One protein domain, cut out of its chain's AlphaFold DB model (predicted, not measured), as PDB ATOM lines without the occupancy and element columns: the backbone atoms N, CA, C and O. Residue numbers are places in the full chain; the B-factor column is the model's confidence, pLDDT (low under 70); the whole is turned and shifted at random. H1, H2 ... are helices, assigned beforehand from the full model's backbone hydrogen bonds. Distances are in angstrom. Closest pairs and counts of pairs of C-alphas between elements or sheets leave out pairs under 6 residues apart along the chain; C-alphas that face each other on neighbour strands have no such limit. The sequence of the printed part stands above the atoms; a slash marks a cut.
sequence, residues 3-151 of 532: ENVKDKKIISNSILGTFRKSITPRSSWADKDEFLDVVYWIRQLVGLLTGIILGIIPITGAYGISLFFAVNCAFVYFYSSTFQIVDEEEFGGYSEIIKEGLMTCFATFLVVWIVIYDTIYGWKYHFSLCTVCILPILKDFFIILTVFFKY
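AT A GLANCE: This is residues 3 to 151 of the 532 residues of an uncharacterized protein of Hymenolepis diminuta (UniProt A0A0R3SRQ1). Two long helices, H2 and H6, lie side by side, and H3 folds back from H2 as a helical hairpin, making a core of three helices with the small H4 and H5 near one end. H1 meets H2 at a corner and sticks out with residues 3 to 11, while H7 folds back from the far end of H6 as a loose arm, separated from H2 and H3 by a gap. The printed part has 149 residues with seven named helices, H1 to H7 in order along the chain, and no named strand; the class is all helix. It is only just loose, close to compact, with a radius of gyration of the C-alphas of 18.1 A, and flat, spanning 54 by 40 by 20 A.

IN THESE COORDINATES: H1, residues 3 to 23, begins at C-alpha 3 (39.974, -73.708, -19.248) and is 31.0 A long. H2, residues 32 to 56, is the longest helix at 36.4 A, with C-alpha 32 at (28.517, -54.136, -37.049). H3, residues 62 to 83, is 30.2 A long. H4, residues 88 to 91, and H5, residues 94 to 99, measure 5.9 A and 8.6 A. H6, residues 102 to 121, is 27.4 A long. H7, residues 130 to 149, is 26.0 A long, has a kink of 26 degrees near residue 137, and ends at C-alpha 149 (54.013, -55.005, -30.565).

HOW THE PARTS SIT: H2 is the hub, touching H1, H3 and H6. With residues 34 to 38 alone it only just touches residues 18 to 22 of H1, with 3 pairs of C-alphas within 8 A; the closest are those of Ser 22 and Val 38, 6.6 A, at a steep tilt of 62 degrees. H2 and H6 touch at a shallow tilt of 18 degrees, the same way, and the C-alphas of Gly 51 and Trp 113 come closest, 4.2 A. The hairpin of H2 and H3 has a steep tilt of 38 degrees, opposite ways, with the C-alphas of Leu 54 and Gly 64 closest, 6.9 A. H3, with residues 73 to 77 alone, touches H5, and the C-alphas of Cys 73 and Ile 98 are closest, 6.5 A. H4 is close to H5 but not clearly touching, with the C-alphas of Glu 88 and Tyr 94 closest, 6.0 A. H5 and H6 meet only through their link. H7 touches no helix; it is close to H6 but not clearly touching, with the C-alphas of Val 115 and Cys 130 closest, 8.0 A. In H1, H2, H3, H5 and H6 every O i to N i+4 pair is within hydrogen-bond range, in H7 13 of 16 are, and H4 is too short for such a pair.

THE WHOLE: The C-alphas of Glu 3 and Lys 124 are the two farthest apart, 58.7 A. The printed part has no cut, and no link is long. Residues 135 to 150, of which 135 to 149 belong to H7, stand free. The mean pLDDT of the printed part is 70.5, and 53 residues are under 70, among them 3 to 16 and 122 to 151; H7 has a mean of 42.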
ATOM      1  N   GLU A   3      40.871 -74.646 -18.534       43.09
ATOM      2  CA  GLU A   3      39.974 -73.708 -19.248       43.09
ATOM      3  C   GLU A   3      40.642 -72.349 -19.526       43.09
ATOM      4  O   GLU A   3      40.805 -71.988 -20.685       43.09
ATOM      5  N   ASN A   4      41.227 -71.696 -18.513       46.41
ATOM      6  CA  ASN A   4      41.855 -70.364 -18.638       46.41
ATOM      7  C   ASN A   4      42.945 -70.217 -19.729       46.41
ATOM      8  O   ASN A   4      43.182 -69.122 -20.239       46.41
ATOM      9  N   VAL A   5      43.639 -71.302 -20.093       51.66
ATOM     10  CA  VAL A   5      44.667 -71.279 -21.154       51.66
ATOM     11  C   VAL A   5      44.044 -71.408 -22.548       51.66
ATOM     12  O   VAL A   5      44.574 -70.843 -23.507       51.66
ATOM     13  N   LYS A   6      42.920 -72.127 -22.678       43.59
ATOM     14  CA  LYS A   6      42.176 -72.205 -23.941       43.59
ATOM     15  C   LYS A   6      41.536 -70.860 -24.253       43.59
ATOM     16  O   LYS A   6      41.716 -70.386 -25.369       43.59
ATOM     17  N   ASP A   7      40.927 -70.211 -23.267       49.91
ATOM     18  CA  ASP A   7      40.207 -68.951 -23.476       49.91
ATOM     19  C   ASP A   7      41.154 -67.806 -23.856       49.91
ATOM     20  O   ASP A   7      40.942 -67.142 -24.869       49.91
ATOM     21  N   LYS A   8      42.301 -67.663 -23.169       48.12
ATOM     22  CA  LYS A   8      43.346 -66.697 -23.571       48.12
ATOM     23  C   LYS A   8      43.883 -66.951 -24.985       48.12
ATOM     24  O   LYS A   8      44.140 -66.002 -25.727       48.12
ATOM     25  N   LYS A   9      44.046 -68.219 -25.383       48.00
ATOM     26  CA  LYS A   9      44.526 -68.583 -26.727       48.00
ATOM     27  C   LYS A   9      43.468 -68.300 -27.800       48.00
ATOM     28  O   LYS A   9      43.820 -67.802 -28.867       48.00
ATOM     29  N   ILE A  10      42.195 -68.563 -27.508       54.97
ATOM     30  CA  ILE A  10      41.053 -68.274 -28.389       54.97
ATOM     31  C   ILE A  10      40.921 -66.760 -28.609       54.97
ATOM     32  O   ILE A  10      40.883 -66.327 -29.758       54.97
ATOM     33  N   ILE A  11      40.985 -65.955 -27.542       58.28
ATOM     34  CA  ILE A  11      40.916 -64.486 -27.618       58.28
ATOM     35  C   ILE A  11      42.084 -63.917 -28.440       58.28
ATOM     36  O   ILE A  11      41.872 -63.102 -29.335       58.28
ATOM     37  N   SER A  12      43.317 -64.393 -28.215       54.03
ATOM     38  CA  SER A  12      44.493 -63.923 -28.973       54.03
ATOM     39  C   SER A  12      44.418 -64.235 -30.474       54.03
ATOM     40  O   SER A  12      44.804 -63.411 -31.302       54.03
ATOM     41  N   ASN A  13      43.873 -65.402 -30.833       57.41
ATOM     42  CA  ASN A  13      43.666 -65.786 -32.228       57.41
ATOM     43  C   ASN A  13      42.539 -64.971 -32.877       57.41
ATOM     44  O   ASN A  13      42.622 -64.678 -34.067       57.41
ATOM     45  N   SER A  14      41.525 -64.581 -32.097       65.31
ATOM     46  CA  SER A  14      40.427 -63.724 -32.550       65.31
ATOM     47  C   SER A  14      40.915 -62.313 -32.883       65.31
ATOM     48  O   SER A  14      40.698 -61.849 -33.995       65.31
ATOM     49  N   ILE A  15      41.670 -61.669 -31.983       67.25
ATOM     50  CA  ILE A  15      42.187 -60.301 -32.181       67.25
ATOM     51  C   ILE A  15      43.132 -60.231 -33.387       67.25
ATOM     52  O   ILE A  15      43.030 -59.329 -34.220       67.25
ATOM     53  N   LEU A  16      44.042 -61.201 -33.520       69.75
ATOM     54  CA  LEU A  16      44.948 -61.270 -34.668       69.75
ATOM     55  C   LEU A  16      44.188 -61.543 -35.978       69.75
ATOM     56  O   LEU A  16      44.575 -61.040 -37.033       69.75
ATOM     57  N   GLY A  17      43.100 -62.316 -35.905       70.94
ATOM     58  CA  GLY A  17      42.170 -62.541 -37.009       70.94
ATOM     59  C   GLY A  17      41.490 -61.250 -37.465       70.94
ATOM     60  O   GLY A  17      41.576 -60.914 -38.645       70.94
ATOM     61  N   THR A  18      40.905 -60.491 -36.536       74.69
ATOM     62  CA  THR A  18      40.240 -59.202 -36.798       74.69
ATOM     63  C   THR A  18      41.222 -58.145 -37.319       74.69
ATOM     64  O   THR A  18      40.917 -57.436 -38.274       74.69
ATOM     65  N   PHE A  19      42.448 -58.087 -36.791       72.88
ATOM     66  CA  PHE A  19      43.488 -57.186 -37.304       72.88
ATOM     67  C   PHE A  19      43.960 -57.566 -38.715       72.88
ATOM     68  O   PHE A  19      44.181 -56.721 -39.579       72.88
ATOM     69  N   ARG A  20      44.103 -58.863 -38.996       72.38
ATOM     70  CA  ARG A  20      44.426 -59.317 -40.352       72.38
ATOM     71  C   ARG A  20      43.291 -58.986 -41.323       72.38
ATOM     72  O   ARG A  20      43.559 -58.598 -42.458       72.38
ATOM     73  N   LYS A  21      42.046 -59.119 -40.874       74.69
ATOM     74  CA  LYS A  21      40.828 -58.782 -41.616       74.69
ATOM     75  C   LYS A  21      40.720 -57.274 -41.889       74.69
ATOM     76  O   LYS A  21      40.414 -56.890 -43.011       74.69
ATOM     77  N   SER A  22      41.086 -56.414 -40.939       74.56
ATOM     78  CA  SER A  22      41.053 -54.954 -41.126       74.56
ATOM     79  C   SER A  22      42.030 -54.437 -42.188       74.56
ATOM     80  O   SER A  22      41.737 -53.471 -42.885       74.56
ATOM     81  N   ILE A  23      43.167 -55.109 -42.374       75.94
ATOM     82  CA  ILE A  23      44.174 -54.747 -43.390       75.94
ATOM     83  C   ILE A  23      43.952 -55.518 -44.704       75.94
ATOM     84  O   ILE A  23      44.579 -55.225 -45.721       75.94
ATOM     85  N   THR A  24      43.042 -56.495 -44.719       77.19
ATOM     86  CA  THR A  24      42.693 -57.235 -45.934       77.19
ATOM     87  C   THR A  24      41.568 -56.502 -46.676       77.19
ATOM     88  O   THR A  24      40.492 -56.321 -46.097       77.19
ATOM     89  N   PRO A  25      41.775 -56.099 -47.946       71.81
ATOM     90  CA  PRO A  25      40.735 -55.453 -48.743       71.81
ATOM     91  C   PRO A  25      39.500 -56.348 -48.899       71.81
ATOM     92  O   PRO A  25      39.646 -57.559 -49.073       71.81
ATOM     93  N   ARG A  26      38.305 -55.742 -48.939       75.00
ATOM     94  CA  ARG A  26      37.018 -56.429 -49.190       75.00
ATOM     95  C   ARG A  26      36.687 -57.543 -48.194       75.00
ATOM     96  O   ARG A  26      36.208 -58.611 -48.578       75.00
ATOM     97  N   SER A  27      36.981 -57.324 -46.919       75.38
ATOM     98  CA  SER A  27      36.637 -58.301 -45.892       75.38
ATOM     99  C   SER A  27      35.145 -58.234 -45.557       75.38
ATOM    100  O   SER A  27      34.581 -57.152 -45.449       75.38
ATOM    101  N   SER A  28      34.502 -59.387 -45.359       70.44
ATOM    102  CA  SER A  28      33.098 -59.452 -44.933       70.44
ATOM    103  C   SER A  28      32.981 -59.261 -43.418       70.44
ATOM    104  O   SER A  28      33.538 -60.055 -42.649       70.44
ATOM    105  N   TRP A  29      32.243 -58.249 -42.976       78.00
ATOM    106  CA  TRP A  29      32.010 -57.948 -41.562       78.00
ATOM    107  C   TRP A  29      30.635 -58.479 -41.156       78.00
ATOM    108  O   TRP A  29      29.625 -57.964 -41.607       78.00
ATOM    109  N   ALA A  30      30.605 -59.560 -40.370       66.19
ATOM    110  CA  ALA A  30      29.353 -60.191 -39.937       66.19
ATOM    111  C   ALA A  30      28.723 -59.481 -38.727       66.19
ATOM    112  O   ALA A  30      27.545 -59.681 -38.448       66.19
ATOM    113  N   ASP A  31      29.522 -58.691 -38.010       74.56
ATOM    114  CA  ASP A  31      29.116 -57.920 -36.845       74.56
ATOM    115  C   ASP A  31      29.434 -56.439 -37.090       74.56
ATOM    116  O   ASP A  31      30.555 -56.086 -37.479       74.56
ATOM    117  N   LYS A  32      28.425 -55.589 -36.888       73.25
ATOM    118  CA  LYS A  32      28.517 -54.136 -37.049       73.25
ATOM    119  C   LYS A  32      29.515 -53.546 -36.055       73.25
ATOM    120  O   LYS A  32      30.328 -52.707 -36.444       73.25
ATOM    121  N   ASP A  33      29.497 -54.028 -34.816       75.12
ATOM    122  CA  ASP A  33      30.323 -53.488 -33.737       75.12
ATOM    123  C   ASP A  33      31.807 -53.846 -33.947       75.12
ATOM    124  O   ASP A  33      32.677 -52.994 -33.772       75.12
ATOM    125  N   GLU A  34      32.106 -55.047 -34.469       78.94
ATOM    126  CA  GLU A  34      33.477 -55.455 -34.843       78.94
ATOM    127  C   GLU A  34      34.087 -54.501 -35.888       78.94
ATOM    128  O   GLU A  34      35.267 -54.140 -35.819       78.94
ATOM    129  N   PHE A  35      33.292 -54.083 -36.876       78.75
ATOM    130  CA  PHE A  35      33.746 -53.155 -37.911       78.75
ATOM    131  C   PHE A  35      33.929 -51.731 -37.370       78.75
ATOM    132  O   PHE A  35      34.933 -51.081 -37.680       78.75
ATOM    133  N   LEU A  36      32.992 -51.253 -36.547       77.62
ATOM    134  CA  LEU A  36      33.066 -49.935 -35.917       77.62
ATOM    135  C   LEU A  36      34.278 -49.814 -34.980       77.62
ATOM    136  O   LEU A  36      34.992 -48.812 -35.052       77.62
ATOM    137  N   ASP A  37      34.605 -50.862 -34.221       78.62
ATOM    138  CA  ASP A  37      35.826 -50.936 -33.410       78.62
ATOM    139  C   ASP A  37      37.091 -50.808 -34.273       78.62
ATOM    140  O   ASP A  37      38.029 -50.070 -33.954       78.62
ATOM    141  N   VAL A  38      37.132 -51.491 -35.417       82.25
ATOM    142  CA  VAL A  38      38.258 -51.399 -36.355       82.25
ATOM    143  C   VAL A  38      38.399 -49.984 -36.924       82.25
ATOM    144  O   VAL A  38      39.516 -49.457 -36.996       82.25
ATOM    145  N   VAL A  39      37.287 -49.355 -37.312       82.06
ATOM    146  CA  VAL A  39      37.267 -47.970 -37.800       82.06
ATOM    147  C   VAL A  39      37.748 -47.013 -36.710       82.06
ATOM    148  O   VAL A  39      38.585 -46.151 -36.997       82.06
ATOM    149  N   TYR A  40      37.304 -47.196 -35.466       82.31
ATOM    150  CA  TYR A  40      37.753 -46.431 -34.304       82.31
ATOM    151  C   TYR A  40      39.281 -46.493 -34.143       82.31
ATOM    152  O   TYR A  40      39.949 -45.454 -34.116       82.31
ATOM    153  N   TRP A  41      39.866 -47.694 -34.111       82.25
ATOM    154  CA  TRP A  41      41.303 -47.868 -33.864       82.25
ATOM    155  C   TRP A  41      42.186 -47.379 -35.016       82.25
ATOM    156  O   TRP A  41      43.230 -46.765 -34.780       82.25
ATOM    157  N   ILE A  42      41.783 -47.590 -36.271       83.88
ATOM    158  CA  ILE A  42      42.535 -47.064 -37.421       83.88
ATOM    159  C   ILE A  42      42.458 -45.535 -37.442       83.88
ATOM    160  O   ILE A  42      43.468 -44.862 -37.666       83.88
ATOM    161  N   ARG A  43      41.287 -44.964 -37.146       84.88
ATOM    162  CA  ARG A  43      41.119 -43.514 -37.029       84.88
ATOM    163  C   ARG A  43      42.013 -42.940 -35.926       84.88
ATOM    164  O   ARG A  43      42.622 -41.889 -36.117       84.88
ATOM    165  N   GLN A  44      42.146 -43.643 -34.805       85.56
ATOM    166  CA  GLN A  44      43.014 -43.260 -33.696       85.56
ATOM    167  C   GLN A  44      44.491 -43.146 -34.124       85.56
ATOM    168  O   GLN A  44      45.170 -42.175 -33.777       85.56
ATOM    169  N   LEU A  45      44.964 -44.078 -34.959       86.88
ATOM    170  CA  LEU A  45      46.301 -44.027 -35.558       86.88
ATOM    171  C   LEU A  45      46.460 -42.842 -36.525       86.88
ATOM    172  O   LEU A  45      47.475 -42.147 -36.495       86.88
ATOM    173  N   VAL A  46      45.452 -42.571 -37.356       87.31
ATOM    174  CA  VAL A  46      45.460 -41.431 -38.290       87.31
ATOM    175  C   VAL A  46      45.500 -40.096 -37.547       87.31
ATOM    176  O   VAL A  46      46.241 -39.200 -37.952       87.31
ATOM    177  N   GLY A  47      44.757 -39.958 -36.445       88.06
ATOM    178  CA  GLY A  47      44.782 -38.756 -35.605       88.06
ATOM    179  C   GLY A  47      46.154 -38.491 -34.994       88.06
ATOM    180  O   GLY A  47      46.641 -37.363 -35.048       88.06
ATOM    181  N   LEU A  48      46.816 -39.544 -34.504       89.62
ATOM    182  CA  LEU A  48      48.188 -39.476 -34.000       89.62
ATOM    183  C   LEU A  48      49.168 -39.014 -35.090       89.62
ATOM    184  O   LEU A  48      49.907 -38.053 -34.882       89.62
ATOM    185  N   LEU A  49      49.156 -39.653 -36.265       90.56
ATOM    186  CA  LEU A  49      50.060 -39.307 -37.369       90.56
ATOM    187  C   LEU A  49      49.817 -37.888 -37.892       90.56
ATOM    188  O   LEU A  49      50.765 -37.135 -38.107       90.56
ATOM    189  N   THR A  50      48.551 -37.504 -38.050       90.31
ATOM    190  CA  THR A  50      48.177 -36.153 -38.487       90.31
ATOM    191  C   THR A  50      48.617 -35.109 -37.461       90.31
ATOM    192  O   THR A  50      49.147 -34.072 -37.848       90.31
ATOM    193  N   GLY A  51      48.481 -35.395 -36.160       90.94
ATOM    194  CA  GLY A  51      48.952 -34.517 -35.085       90.94
ATOM    195  C   GLY A  51      50.466 -34.314 -35.115       90.94
ATOM    196  O   GLY A  51      50.932 -33.186 -34.985       90.94
ATOM    197  N   ILE A  52      51.239 -35.375 -35.370       89.06
ATOM    198  CA  ILE A  52      52.700 -35.279 -35.527       89.06
ATOM    199  C   ILE A  52      53.050 -34.416 -36.745       89.06
ATOM    200  O   ILE A  52      53.831 -33.474 -36.627       89.06
ATOM    201  N   ILE A  53      52.458 -34.700 -37.910       90.69
ATOM    202  CA  ILE A  53      52.763 -33.993 -39.164       90.69
ATOM    203  C   ILE A  53      52.405 -32.506 -39.053       90.69
ATOM    204  O   ILE A  53      53.231 -31.652 -39.372       90.69
ATOM    205  N   LEU A  54      51.202 -32.184 -38.568       89.31
ATOM    206  CA  LEU A  54      50.761 -30.796 -38.397       89.31
ATOM    207  C   LEU A  54      51.405 -30.100 -37.197       89.31
ATOM    208  O   LEU A  54      51.312 -28.885 -37.095       89.31
ATOM    209  N   GLY A  55      52.033 -30.837 -36.279       86.56
ATOM    210  CA  GLY A  55      52.849 -30.256 -35.212       86.56
ATOM    211  C   GLY A  55      54.225 -29.851 -35.724       86.56
ATOM    212  O   GLY A  55      54.759 -28.826 -35.316       86.56
ATOM    213  N   ILE A  56      54.782 -30.632 -36.657       87.06
ATOM    214  CA  ILE A  56      56.050 -30.324 -37.327       87.06
ATOM    215  C   ILE A  56      55.874 -29.176 -38.321       87.06
ATOM    216  O   ILE A  56      56.751 -28.326 -38.413       87.06
ATOM    217  N   ILE A  57      54.774 -29.116 -39.075       86.25
ATOM    218  CA  ILE A  57      54.488 -27.990 -39.980       86.25
ATOM    219  C   ILE A  57      53.833 -26.880 -39.145       86.25
ATOM    220  O   ILE A  57      52.833 -27.165 -38.504       86.25
ATOM    221  N   PRO A  58      54.302 -25.619 -39.138       73.94
ATOM    222  CA  PRO A  58      53.810 -24.592 -38.217       73.94
ATOM    223  C   PRO A  58      52.450 -24.003 -38.650       73.94
ATOM    224  O   PRO A  58      52.288 -22.795 -38.815       73.94
ATOM    225  N   ILE A  59      51.457 -24.860 -38.879       73.44
ATOM    226  CA  ILE A  59      50.083 -24.463 -39.174       73.44
ATOM    227  C   ILE A  59      49.436 -24.085 -37.849       73.44
ATOM    228  O   ILE A  59      49.402 -24.891 -36.929       73.44
ATOM    229  N   THR A  60      48.919 -22.862 -37.741       75.44
ATOM    230  CA  THR A  60      48.300 -22.350 -36.512       75.44
ATOM    231  C   THR A  60      46.816 -22.049 -36.708       75.44
ATOM    232  O   THR A  60      46.331 -21.821 -37.821       75.44
ATOM    233  N   GLY A  61      46.072 -22.051 -35.601       76.12
ATOM    234  CA  GLY A  61      44.672 -21.634 -35.569       76.12
ATOM    235  C   GLY A  61      43.704 -22.589 -36.276       76.12
ATOM    236  O   GLY A  61      43.931 -23.796 -36.379       76.12
ATOM    237  N   ALA A  62      42.584 -22.038 -36.752       76.00
ATOM    238  CA  ALA A  62      41.452 -22.803 -37.284       76.00
ATOM    239  C   ALA A  62      41.783 -23.639 -38.534       76.00
ATOM    240  O   ALA A  62      41.084 -24.613 -38.820       76.00
ATOM    241  N   TYR A  63      42.851 -23.300 -39.262       83.62
ATOM    242  CA  TYR A  63      43.277 -24.036 -40.451       83.62
ATOM    243  C   TYR A  63      43.772 -25.449 -40.121       83.62
ATOM    244  O   TYR A  63      43.410 -26.384 -40.829       83.62
ATOM    245  N   GLY A  64      44.526 -25.629 -39.028       84.62
ATOM    246  CA  GLY A  64      45.005 -26.954 -38.605       84.62
ATOM    247  C   GLY A  64      43.857 -27.878 -38.191       84.62
ATOM    248  O   GLY A  64      43.801 -29.036 -38.597       84.62
ATOM    249  N   ILE A  65      42.878 -27.323 -37.472       87.00
ATOM    250  CA  ILE A  65      41.661 -28.038 -37.067       87.00
ATOM    251  C   ILE A  65      40.816 -28.411 -38.295       87.00
ATOM    252  O   ILE A  65      40.388 -29.555 -38.428       87.00
ATOM    253  N   SER A  66      40.610 -27.472 -39.223       84.81
ATOM    254  CA  SER A  66      39.832 -27.718 -40.447       84.81
ATOM    255  C   SER A  66      40.488 -28.778 -41.336       84.81
ATOM    256  O   SER A  66      39.804 -29.653 -41.868       84.81
ATOM    257  N   LEU A  67      41.819 -28.739 -41.456       89.94
ATOM    258  CA  LEU A  67      42.591 -29.723 -42.210       89.94
ATOM    259  C   LEU A  67      42.503 -31.117 -41.577       89.94
ATOM    260  O   LEU A  67      42.335 -32.094 -42.305       89.94
ATOM    261  N   PHE A  68      42.543 -31.217 -40.245       91.25
ATOM    262  CA  PHE A  68      42.324 -32.482 -39.543       91.25
ATOM    263  C   PHE A  68      40.957 -33.088 -39.881       91.25
ATOM    264  O   PHE A  68      40.901 -34.247 -40.290       91.25
ATOM    265  N   PHE A  69      39.867 -32.319 -39.774       89.81
ATOM    266  CA  PHE A  69      38.531 -32.833 -40.093       89.81
ATOM    267  C   PHE A  69      38.420 -33.267 -41.560       89.81
ATOM    268  O   PHE A  69      37.866 -34.329 -41.836       89.81
ATOM    269  N   ALA A  70      38.997 -32.505 -42.494       89.31
ATOM    270  CA  ALA A  70      39.001 -32.865 -43.911       89.31
ATOM    271  C   ALA A  70      39.753 -34.182 -44.176       89.31
ATOM    272  O   ALA A  70      39.210 -35.082 -44.817       89.31
ATOM    273  N   VAL A  71      40.975 -34.323 -43.648       90.75
ATOM    274  CA  VAL A  71      41.802 -35.532 -43.814       90.75
ATOM    275  C   VAL A  71      41.154 -36.740 -43.138       90.75
ATOM    276  O   VAL A  71      41.110 -37.818 -43.725       90.75
ATOM    277  N   ASN A  72      40.618 -36.567 -41.930       91.38
ATOM    278  CA  ASN A  72      40.009 -37.644 -41.157       91.38
ATOM    279  C   ASN A  72      38.732 -38.175 -41.823       91.38
ATOM    280  O   ASN A  72      38.610 -39.381 -42.038       91.38
ATOM    281  N   CYS A  73      37.818 -37.279 -42.214       86.06
ATOM    282  CA  CYS A  73      36.587 -37.660 -42.906       86.06
ATOM    283  C   CYS A  73      36.883 -38.309 -44.264       86.06
ATOM    284  O   CYS A  73      36.298 -39.345 -44.576       86.06
ATOM    285  N   ALA A  74      37.823 -37.755 -45.043       88.69
ATOM    286  CA  ALA A  74      38.223 -38.342 -46.320       88.69
ATOM    287  C   ALA A  74      38.829 -39.740 -46.135       88.69
ATOM    288  O   ALA A  74      38.440 -40.672 -46.833       88.69
ATOM    289  N   PHE A  75      39.739 -39.909 -45.173       89.62
ATOM    290  CA  PHE A  75      40.374 -41.197 -44.901       89.62
ATOM    291  C   PHE A  75      39.348 -42.275 -44.534       89.62
ATOM    292  O   PHE A  75      39.368 -43.358 -45.113       89.62
ATOM    293  N   VAL A  76      38.434 -41.982 -43.604       86.69
ATOM    294  CA  VAL A  76      37.414 -42.947 -43.158       86.69
ATOM    295  C   VAL A  76      36.448 -43.288 -44.287       86.69
ATOM    296  O   VAL A  76      36.080 -44.454 -44.447       86.69
ATOM    297  N   TYR A  77      36.087 -42.298 -45.106       83.81
ATOM    298  CA  TYR A  77      35.270 -42.513 -46.294       83.81
ATOM    299  C   TYR A  77      35.967 -43.447 -47.295       83.81
ATOM    300  O   TYR A  77      35.393 -44.464 -47.678       83.81
ATOM    301  N   PHE A  78      37.226 -43.175 -47.659       84.50
ATOM    302  CA  PHE A  78      37.987 -44.038 -48.568       84.50
ATOM    303  C   PHE A  78      38.211 -45.441 -47.994       84.50
ATOM    304  O   PHE A  78      38.089 -46.431 -48.719       84.50
ATOM    305  N   TYR A  79      38.499 -45.546 -46.697       84.75
ATOM    306  CA  TYR A  79      38.685 -46.829 -46.026       84.75
ATOM    307  C   TYR A  79      37.401 -47.676 -46.062       84.75
ATOM    308  O   TYR A  79      37.441 -48.849 -46.429       84.75
ATOM    309  N   SER A  80      36.250 -47.077 -45.768       82.06
ATOM    310  CA  SER A  80      34.976 -47.808 -45.692       82.06
ATOM    311  C   SER A  80      34.394 -48.106 -47.079       82.06
ATOM    312  O   SER A  80      33.979 -49.228 -47.352       82.06
ATOM    313  N   SER A  81      34.420 -47.126 -47.988       78.31
ATOM    314  CA  SER A  81      33.799 -47.227 -49.316       78.31
ATOM    315  C   SER A  81      34.697 -47.917 -50.350       78.31
ATOM    316  O   SER A  81      34.243 -48.770 -51.105       78.31
ATOM    317  N   THR A  82      35.990 -47.584 -50.400       78.00
ATOM    318  CA  THR A  82      36.891 -48.069 -51.462       78.00
ATOM    319  C   THR A  82      37.723 -49.275 -51.030       78.00
ATOM    320  O   THR A  82      37.949 -50.181 -51.832       78.00
ATOM    321  N   PHE A  83      38.194 -49.303 -49.779       77.44
ATOM    322  CA  PHE A  83      39.087 -50.363 -49.297       77.44
ATOM    323  C   PHE A  83      38.325 -51.582 -48.750       77.44
ATOM    324  O   PHE A  83      38.626 -52.717 -49.131       77.44
ATOM    325  N   GLN A  84      37.318 -51.359 -47.902       78.69
ATOM    326  CA  GLN A  84      36.471 -52.423 -47.349       78.69
ATOM    327  C   GLN A  84      35.226 -52.716 -48.207       78.69
ATOM    328  O   GLN A  84      34.738 -53.840 -48.160       78.69
ATOM    329  N   ILE A  85      34.792 -51.774 -49.060       73.81
ATOM    330  CA  ILE A  85      33.604 -51.894 -49.938       73.81
ATOM    331  C   ILE A  85      32.366 -52.289 -49.128       73.81
ATOM    332  O   ILE A  85      31.701 -53.286 -49.397       73.81
ATOM    333  N   VAL A  86      32.109 -51.515 -48.078       74.12
ATOM    334  CA  VAL A  86      30.976 -51.732 -47.181       74.12
ATOM    335  C   VAL A  86      29.717 -51.109 -47.781       74.12
ATOM    336  O   VAL A  86      29.772 -49.970 -48.257       74.12
ATOM    337  N   ASP A  87      28.606 -51.847 -47.756       66.06
ATOM    338  CA  ASP A  87      27.296 -51.339 -48.167       66.06
ATOM    339  C   ASP A  87      26.745 -50.380 -47.100       66.06
ATOM    340  O   ASP A  87      26.733 -50.685 -45.907       66.06
ATOM    341  N   GLU A  88      26.333 -49.184 -47.517       63.69
ATOM    342  CA  GLU A  88      25.954 -48.089 -46.620       63.69
ATOM    343  C   GLU A  88      24.703 -48.424 -45.786       63.69
ATOM    344  O   GLU A  88      24.590 -48.008 -44.626       63.69
ATOM    345  N   GLU A  89      23.780 -49.195 -46.361       63.78
ATOM    346  CA  GLU A  89      22.487 -49.517 -45.751       63.78
ATOM    347  C   GLU A  89      22.610 -50.526 -44.595       63.78
ATOM    348  O   GLU A  89      21.806 -50.495 -43.661       63.78
ATOM    349  N   GLU A  90      23.651 -51.366 -44.593       63.94
ATOM    350  CA  GLU A  90      23.860 -52.418 -43.587       63.94
ATOM    351  C   GLU A  90      24.415 -51.866 -42.254       63.94
ATOM    352  O   GLU A  90      24.224 -52.460 -41.193       63.94
ATOM    353  N   PHE A  91      25.028 -50.675 -42.276       61.12
ATOM    354  CA  PHE A  91      25.733 -50.085 -41.125       61.12
ATOM    355  C   PHE A  91      25.089 -48.796 -40.589       61.12
ATOM    356  O   PHE A  91      25.703 -48.102 -39.781       61.12
ATOM    357  N   GLY A  92      23.843 -48.492 -40.979       63.59
ATOM    358  CA  GLY A  92      23.091 -47.325 -40.487       63.59
ATOM    359  C   GLY A  92      23.400 -46.003 -41.205       63.59
ATOM    360  O   GLY A  92      23.053 -44.927 -40.709       63.59
ATOM    361  N   GLY A  93      24.021 -46.068 -42.387       74.56
ATOM    362  CA  GLY A  93      24.397 -44.910 -43.199       74.56
ATOM    363  C   GLY A  93      25.826 -44.415 -42.952       74.56
ATOM    364  O   GLY A  93      26.399 -44.599 -41.874       74.56
ATOM    365  N   TYR A  94      26.408 -43.681 -43.912       69.69
ATOM    366  CA  TYR A  94      27.771 -43.139 -43.771       69.69
ATOM    367  C   TYR A  94      27.919 -42.197 -42.570       69.69
ATOM    368  O   TYR A  94      29.014 -42.033 -42.033       69.69
ATOM    369  N   SER A  95      26.822 -41.593 -42.110       68.00
ATOM    370  CA  SER A  95      26.827 -40.698 -40.951       68.00
ATOM    371  C   SER A  95      27.196 -41.394 -39.640       68.00
ATOM    372  O   SER A  95      27.752 -40.734 -38.765       68.00
ATOM    373  N   GLU A  96      26.900 -42.684 -39.474       76.56
ATOM    374  CA  GLU A  96      27.236 -43.424 -38.254       76.56
ATOM    375  C   GLU A  96      28.728 -43.785 -38.241       76.56
ATOM    376  O   GLU A  96      29.453 -43.413 -37.319       76.56
ATOM    377  N   ILE A  97      29.226 -44.334 -39.353       78.06
ATOM    378  CA  ILE A  97      30.645 -44.664 -39.558       78.06
ATOM    379  C   ILE A  97      31.535 -43.414 -39.436       78.06
ATOM    380  O   ILE A  97      32.609 -43.455 -38.835       78.06
ATOM    381  N   ILE A  98      31.097 -42.271 -39.983       78.44
ATOM    382  CA  ILE A  98      31.850 -41.009 -39.916       78.44
ATOM    383  C   ILE A  98      31.907 -40.455 -38.488       78.44
ATOM    384  O   ILE A  98      32.934 -39.869 -38.127       78.44
ATOM    385  N   LYS A  99      30.862 -40.643 -37.676       80.44
ATOM    386  CA  LYS A  99      30.827 -40.163 -36.283       80.44
ATOM    387  C   LYS A  99      31.629 -41.049 -35.335       80.44
ATOM    388  O   LYS A  99      32.176 -40.522 -34.364       80.44
ATOM    389  N   GLU A 100      31.733 -42.340 -35.631       82.44
ATOM    390  CA  GLU A 100      32.397 -43.304 -34.758       82.44
ATOM    391  C   GLU A 100      33.856 -42.923 -34.472       82.44
ATOM    392  O   GLU A 100      34.652 -42.694 -35.387       82.44
ATOM    393  N   GLY A 101      34.205 -42.800 -33.189       79.00
ATOM    394  CA  GLY A 101      35.541 -42.395 -32.742       79.00
ATOM    395  C   GLY A 101      36.019 -40.996 -33.170       79.00
ATOM    396  O   GLY A 101      37.197 -40.679 -32.993       79.00
ATOM    397  N   LEU A 102      35.163 -40.134 -33.740       81.38
ATOM    398  CA  LEU A 102      35.590 -38.817 -34.240       81.38
ATOM    399  C   LEU A 102      36.085 -37.906 -33.109       81.38
ATOM    400  O   LEU A 102      37.150 -37.300 -33.223       81.38
ATOM    401  N   MET A 103      35.336 -37.826 -32.005       83.50
ATOM    402  CA  MET A 103      35.662 -36.934 -30.883       83.50
ATOM    403  C   MET A 103      36.907 -37.388 -30.112       83.50
ATOM    404  O   MET A 103      37.711 -36.556 -29.693       83.50
ATOM    405  N   THR A 104      37.105 -38.698 -29.961       83.31
ATOM    406  CA  THR A 104      38.290 -39.274 -29.303       83.31
ATOM    407  C   THR A 104      39.542 -39.114 -30.164       83.31
ATOM    408  O   THR A 104      40.588 -38.685 -29.667       83.31
ATOM    409  N   CYS A 105      39.421 -39.350 -31.474       87.38
ATOM    410  CA  CYS A 105      40.493 -39.094 -32.431       87.38
ATOM    411  C   CYS A 105      40.867 -37.604 -32.469       87.38
ATOM    412  O   CYS A 105      42.051 -37.270 -32.443       87.38
ATOM    413  N   PHE A 106      39.873 -36.707 -32.457       87.12
ATOM    414  CA  PHE A 106      40.093 -35.262 -32.386       87.12
ATOM    415  C   PHE A 106      40.857 -34.856 -31.122       87.12
ATOM    416  O   PHE A 106      41.823 -34.101 -31.210       87.12
ATOM    417  N   ALA A 107      40.489 -35.404 -29.960       85.50
ATOM    418  CA  ALA A 107      41.204 -35.146 -28.713       85.50
ATOM    419  C   ALA A 107      42.672 -35.596 -28.792       85.50
ATOM    420  O   ALA A 107      43.568 -34.859 -28.386       85.50
ATOM    421  N   THR A 108      42.940 -36.767 -29.376       86.00
ATOM    422  CA  THR A 108      44.323 -37.248 -29.528       86.00
ATOM    423  C   THR A 108      45.118 -36.424 -30.527       86.00
ATOM    424  O   THR A 108      46.263 -36.077 -30.246       86.00
ATOM    425  N   PHE A 109      44.512 -36.064 -31.660       90.19
ATOM    426  CA  PHE A 109      45.108 -35.132 -32.607       90.19
ATOM    427  C   PHE A 109      45.502 -33.827 -31.912       90.19
ATOM    428  O   PHE A 109      46.654 -33.424 -32.024       90.19
ATOM    429  N   LEU A 110      44.590 -33.202 -31.156       86.44
ATOM    430  CA  LEU A 110      44.856 -31.940 -30.462       86.44
ATOM    431  C   LEU A 110      46.021 -32.056 -29.477       86.44
ATOM    432  O   LEU A 110      46.909 -31.209 -29.495       86.44
ATOM    433  N   VAL A 111      46.036 -33.098 -28.640       87.31
ATOM    434  CA  VAL A 111      47.104 -33.303 -27.648       87.31
ATOM    435  C   VAL A 111      48.455 -33.456 -28.342       87.31
ATOM    436  O   VAL A 111      49.406 -32.760 -27.998       87.31
ATOM    437  N   VAL A 112      48.539 -34.324 -29.348       89.38
ATOM    438  CA  VAL A 112      49.790 -34.591 -30.070       89.38
ATOM    439  C   VAL A 112      50.244 -33.358 -30.849       89.38
ATOM    440  O   VAL A 112      51.419 -33.004 -30.808       89.38
ATOM    441  N   TRP A 113      49.317 -32.681 -31.524       88.81
ATOM    442  CA  TRP A 113      49.586 -31.485 -32.315       88.81
ATOM    443  C   TRP A 113      50.155 -30.351 -31.462       88.81
ATOM    444  O   TRP A 113      51.214 -29.822 -31.792       88.81
ATOM    445  N   ILE A 114      49.497 -30.028 -30.343       85.38
ATOM    446  CA  ILE A 114      49.932 -28.966 -29.426       85.38
ATOM    447  C   ILE A 114      51.297 -29.309 -28.829       85.38
ATOM    448  O   ILE A 114      52.184 -28.462 -28.829       85.38
ATOM    449  N   VAL A 115      51.493 -30.551 -28.369       83.81
ATOM    450  CA  VAL A 115      52.754 -30.975 -27.742       83.81
ATOM    451  C   VAL A 115      53.921 -30.926 -28.728       83.81
ATOM    452  O   VAL A 115      54.978 -30.400 -28.390       83.81
ATOM    453  N   ILE A 116      53.756 -31.454 -29.944       85.69
ATOM    454  CA  ILE A 116      54.828 -31.460 -30.951       85.69
ATOM    455  C   ILE A 116      55.135 -30.037 -31.422       85.69
ATOM    456  O   ILE A 116      56.306 -29.670 -31.513       85.69
ATOM    457  N   TYR A 117      54.103 -29.226 -31.661       82.50
ATOM    458  CA  TYR A 117      54.272 -27.824 -32.033       82.50
ATOM    459  C   TYR A 117      55.029 -27.045 -30.947       82.50
ATOM    460  O   TYR A 117      56.002 -26.358 -31.252       82.50
ATOM    461  N   ASP A 118      54.642 -27.195 -29.678       81.44
ATOM    462  CA  ASP A 118      55.295 -26.536 -28.541       81.44
ATOM    463  C   ASP A 118      56.728 -27.047 -28.322       81.44
ATOM    464  O   ASP A 118      57.648 -26.271 -28.092       81.44
ATOM    465  N   THR A 119      56.974 -28.345 -28.507       79.19
ATOM    466  CA  THR A 119      58.325 -28.915 -28.379       79.19
ATOM    467  C   THR A 119      59.280 -28.381 -29.453       79.19
ATOM    468  O   THR A 119      60.439 -28.091 -29.158       79.19
ATOM    469  N   ILE A 120      58.817 -28.258 -30.704       80.31
ATOM    470  CA  ILE A 120      59.656 -27.860 -31.847       80.31
ATOM    471  C   ILE A 120      59.799 -26.335 -31.936       80.31
ATOM    472  O   ILE A 120      60.901 -25.827 -32.143       80.31
ATOM    473  N   TYR A 121      58.699 -25.597 -31.788       75.62
ATOM    474  CA  TYR A 121      58.654 -24.145 -31.992       75.62
ATOM    475  C   TYR A 121      58.662 -23.343 -30.686       75.62
ATOM    476  O   TYR A 121      59.031 -22.167 -30.691       75.62
ATOM    477  N   GLY A 122      58.316 -23.966 -29.558       63.09
ATOM    478  CA  GLY A 122      58.329 -23.368 -28.220       63.09
ATOM    479  C   GLY A 122      59.709 -23.336 -27.556       63.09
ATOM    480  O   GLY A 122      59.823 -22.898 -26.416       63.09
ATOM    481  N   TRP A 123      60.798 -23.678 -28.259       48.09
ATOM    482  CA  TRP A 123      62.178 -23.640 -27.731       48.09
ATOM    483  C   TRP A 123      62.669 -22.251 -27.258       48.09
ATOM    484  O   TRP A 123      63.784 -22.126 -26.756       48.09
ATOM    485  N   LYS A 124      61.845 -21.199 -27.376       46.47
ATOM    486  CA  LYS A 124      62.088 -19.883 -26.765       46.47
ATOM    487  C   LYS A 124      61.348 -19.627 -25.446       46.47
ATOM    488  O   LYS A 124      61.722 -18.678 -24.766       46.47
ATOM    489  N   TYR A 125      60.365 -20.438 -25.045       42.25
ATOM    490  CA  TYR A 125      59.601 -20.223 -23.812       42.25
ATOM    491  C   TYR A 125      59.125 -21.557 -23.201       42.25
ATOM    492  O   TYR A 125      58.349 -22.276 -23.806       42.25
ATOM    493  N   HIS A 126      59.540 -21.826 -21.956       44.12
ATOM    494  CA  HIS A 126      59.015 -22.858 -21.039       44.12
ATOM    495  C   HIS A 126      59.370 -24.346 -21.271       44.12
ATOM    496  O   HIS A 126      58.567 -25.157 -21.714       44.12
ATOM    497  N   PHE A 127      60.513 -24.772 -20.718       37.44
ATOM    498  CA  PHE A 127      60.879 -26.191 -20.546       37.44
ATOM    499  C   PHE A 127      60.159 -26.906 -19.368       37.44
ATOM    500  O   PHE A 127      60.449 -28.059 -19.069       37.44
ATOM    501  N   SER A 128      59.217 -26.263 -18.664       40.91
ATOM    502  CA  SER A 128      58.712 -26.793 -17.378       40.91
ATOM    503  C   SER A 128      57.392 -27.575 -17.438       40.91
ATOM    504  O   SER A 128      57.070 -28.252 -16.464       40.91
ATOM    505  N   LEU A 129      56.617 -27.514 -18.530       42.56
ATOM    506  CA  LEU A 129      55.336 -28.240 -18.615       42.56
ATOM    507  C   LEU A 129      55.471 -29.646 -19.226       42.56
ATOM    508  O   LEU A 129      54.654 -30.525 -18.956       42.56
ATOM    509  N   CYS A 130      56.516 -29.873 -20.025       43.47
ATOM    510  CA  CYS A 130      56.673 -31.101 -20.798       43.47
ATOM    511  C   CYS A 130      57.042 -32.314 -19.922       43.47
ATOM    512  O   CYS A 130      56.433 -33.368 -20.053       43.47
ATOM    513  N   THR A 131      57.962 -32.209 -18.964       42.59
ATOM    514  CA  THR A 131      58.511 -33.409 -18.293       42.59
ATOM    515  C   THR A 131      57.538 -34.099 -17.321       42.59
ATOM    516  O   THR A 131      57.611 -35.314 -17.145       42.59
ATOM    517  N   VAL A 132      56.593 -33.364 -16.720       43.53
ATOM    518  CA  VAL A 132      55.674 -33.901 -15.690       43.53
ATOM    519  C   VAL A 132      54.420 -34.540 -16.301       43.53
ATOM    520  O   VAL A 132      53.912 -35.522 -15.765       43.53
ATOM    521  N   CYS A 133      53.961 -34.054 -17.458       43.00
ATOM    522  CA  CYS A 133      52.769 -34.580 -18.134       43.00
ATOM    523  C   CYS A 133      53.097 -35.621 -19.218       43.00
ATOM    524  O   CYS A 133      52.277 -36.492 -19.500       43.00
ATOM    525  N   ILE A 134      54.291 -35.563 -19.822       47.94
ATOM    526  CA  ILE A 134      54.649 -36.415 -20.967       47.94
ATOM    527  C   ILE A 134      55.092 -37.814 -20.536       47.94
ATOM    528  O   ILE A 134      54.757 -38.784 -21.206       47.94
ATOM    529  N   LEU A 135      55.813 -37.956 -19.423       43.25
ATOM    530  CA  LEU A 135      56.320 -39.260 -18.981       43.25
ATOM    531  C   LEU A 135      55.214 -40.264 -18.612       43.25
ATOM    532  O   LEU A 135      55.364 -41.415 -19.000       43.25
ATOM    533  N   PRO A 136      54.107 -39.894 -17.942       44.56
ATOM    534  CA  PRO A 136      53.008 -40.825 -17.676       44.56
ATOM    535  C   PRO A 136      52.213 -41.160 -18.942       44.56
ATOM    536  O   PRO A 136      51.999 -42.329 -19.230       44.56
ATOM    537  N   ILE A 137      51.882 -40.156 -19.764       44.03
ATOM    538  CA  ILE A 137      51.066 -40.347 -20.974       44.03
ATOM    539  C   ILE A 137      51.839 -41.132 -22.037       44.03
ATOM    540  O   ILE A 137      51.292 -42.061 -22.618       44.03
ATOM    541  N   LEU A 138      53.127 -40.837 -22.257       44.09
ATOM    542  CA  LEU A 138      53.966 -41.666 -23.122       44.09
ATOM    543  C   LEU A 138      54.229 -43.034 -22.510       44.09
ATOM    544  O   LEU A 138      54.328 -43.967 -23.283       44.09
ATOM    545  N   LYS A 139      54.333 -43.198 -21.184       41.75
ATOM    546  CA  LYS A 139      54.530 -44.515 -20.554       41.75
ATOM    547  C   LYS A 139      53.288 -45.391 -20.707       41.75
ATOM    548  O   LYS A 139      53.447 -46.545 -21.079       41.75
ATOM    549  N   ASP A 140      52.087 -44.844 -20.557       41.34
ATOM    550  CA  ASP A 140      50.833 -45.572 -20.774       41.34
ATOM    551  C   ASP A 140      50.598 -45.849 -22.267       41.34
ATOM    552  O   ASP A 140      50.235 -46.962 -22.649       41.34
ATOM    553  N   PHE A 141      50.939 -44.901 -23.146       42.31
ATOM    554  CA  PHE A 141      50.868 -45.095 -24.597       42.31
ATOM    555  C   PHE A 141      51.945 -46.063 -25.113       42.31
ATOM    556  O   PHE A 141      51.656 -46.877 -25.983       42.31
ATOM    557  N   PHE A 142      53.164 -46.057 -24.553       42.81
ATOM    558  CA  PHE A 142      54.198 -47.062 -24.834       42.81
ATOM    559  C   PHE A 142      53.809 -48.405 -24.238       42.81
ATOM    560  O   PHE A 142      54.131 -49.407 -24.850       42.81
ATOM    561  N   ILE A 143      53.114 -48.484 -23.103       44.34
ATOM    562  CA  ILE A 143      52.581 -49.749 -22.578       44.34
ATOM    563  C   ILE A 143      51.529 -50.304 -23.541       44.34
ATOM    564  O   ILE A 143      51.606 -51.482 -23.869       44.34
ATOM    565  N   ILE A 144      50.642 -49.472 -24.093       41.44
ATOM    566  CA  ILE A 144      49.662 -49.880 -25.113       41.44
ATOM    567  C   ILE A 144      50.356 -50.278 -26.426       41.44
ATOM    568  O   ILE A 144      50.058 -51.337 -26.974       41.44
ATOM    569  N   LEU A 145      51.348 -49.510 -26.893       39.00
ATOM    570  CA  LEU A 145      52.133 -49.818 -28.097       39.00
ATOM    571  C   LEU A 145      53.008 -51.067 -27.902       39.00
ATOM    572  O   LEU A 145      53.161 -51.871 -28.816       39.00
ATOM    573  N   THR A 146      53.551 -51.269 -26.700       40.12
ATOM    574  CA  THR A 146      54.330 -52.455 -26.334       40.12
ATOM    575  C   THR A 146      53.398 -53.646 -26.189       40.12
ATOM    576  O   THR A 146      53.755 -54.711 -26.649       40.12
ATOM    577  N   VAL A 147      52.185 -53.512 -25.653       40.19
ATOM    578  CA  VAL A 147      51.176 -54.586 -25.656       40.19
ATOM    579  C   VAL A 147      50.743 -54.932 -27.092       40.19
ATOM    580  O   VAL A 147      50.607 -56.115 -27.398       40.19
ATOM    581  N   PHE A 148      50.658 -53.947 -27.994       36.41
ATOM    582  CA  PHE A 148      50.395 -54.145 -29.429       36.41
ATOM    583  C   PHE A 148      51.567 -54.806 -30.186       36.41
ATOM    584  O   PHE A 148      51.340 -55.680 -31.020       36.41
ATOM    585  N   PHE A 149      52.824 -54.454 -29.889       37.59
ATOM    586  CA  PHE A 149      54.013 -55.005 -30.565       37.59
ATOM    587  C   PHE A 149      54.616 -56.257 -29.893       37.59
ATOM    588  O   PHE A 149      55.394 -56.972 -30.522       37.59
ATOM    589  N   LYS A 150      54.242 -56.594 -28.651       36.84
ATOM    590  CA  LYS A 150      54.792 -57.725 -27.859       36.84
ATOM    591  C   LYS A 150      54.297 -59.110 -28.290       36.84
ATOM    592  O   LYS A 150      54.665 -60.104 -27.666       36.84
ATOM    593  N   TYR A 151      53.556 -59.199 -29.396       40.97
ATOM    594  CA  TYR A 151      53.257 -60.465 -30.077       40.97
ATOM    595  C   TYR A 151      54.116 -60.727 -31.332       40.97
ATOM    596  O   TYR A 151      54.007 -61.796 -31.931       40.97
TER     597      TYR A 151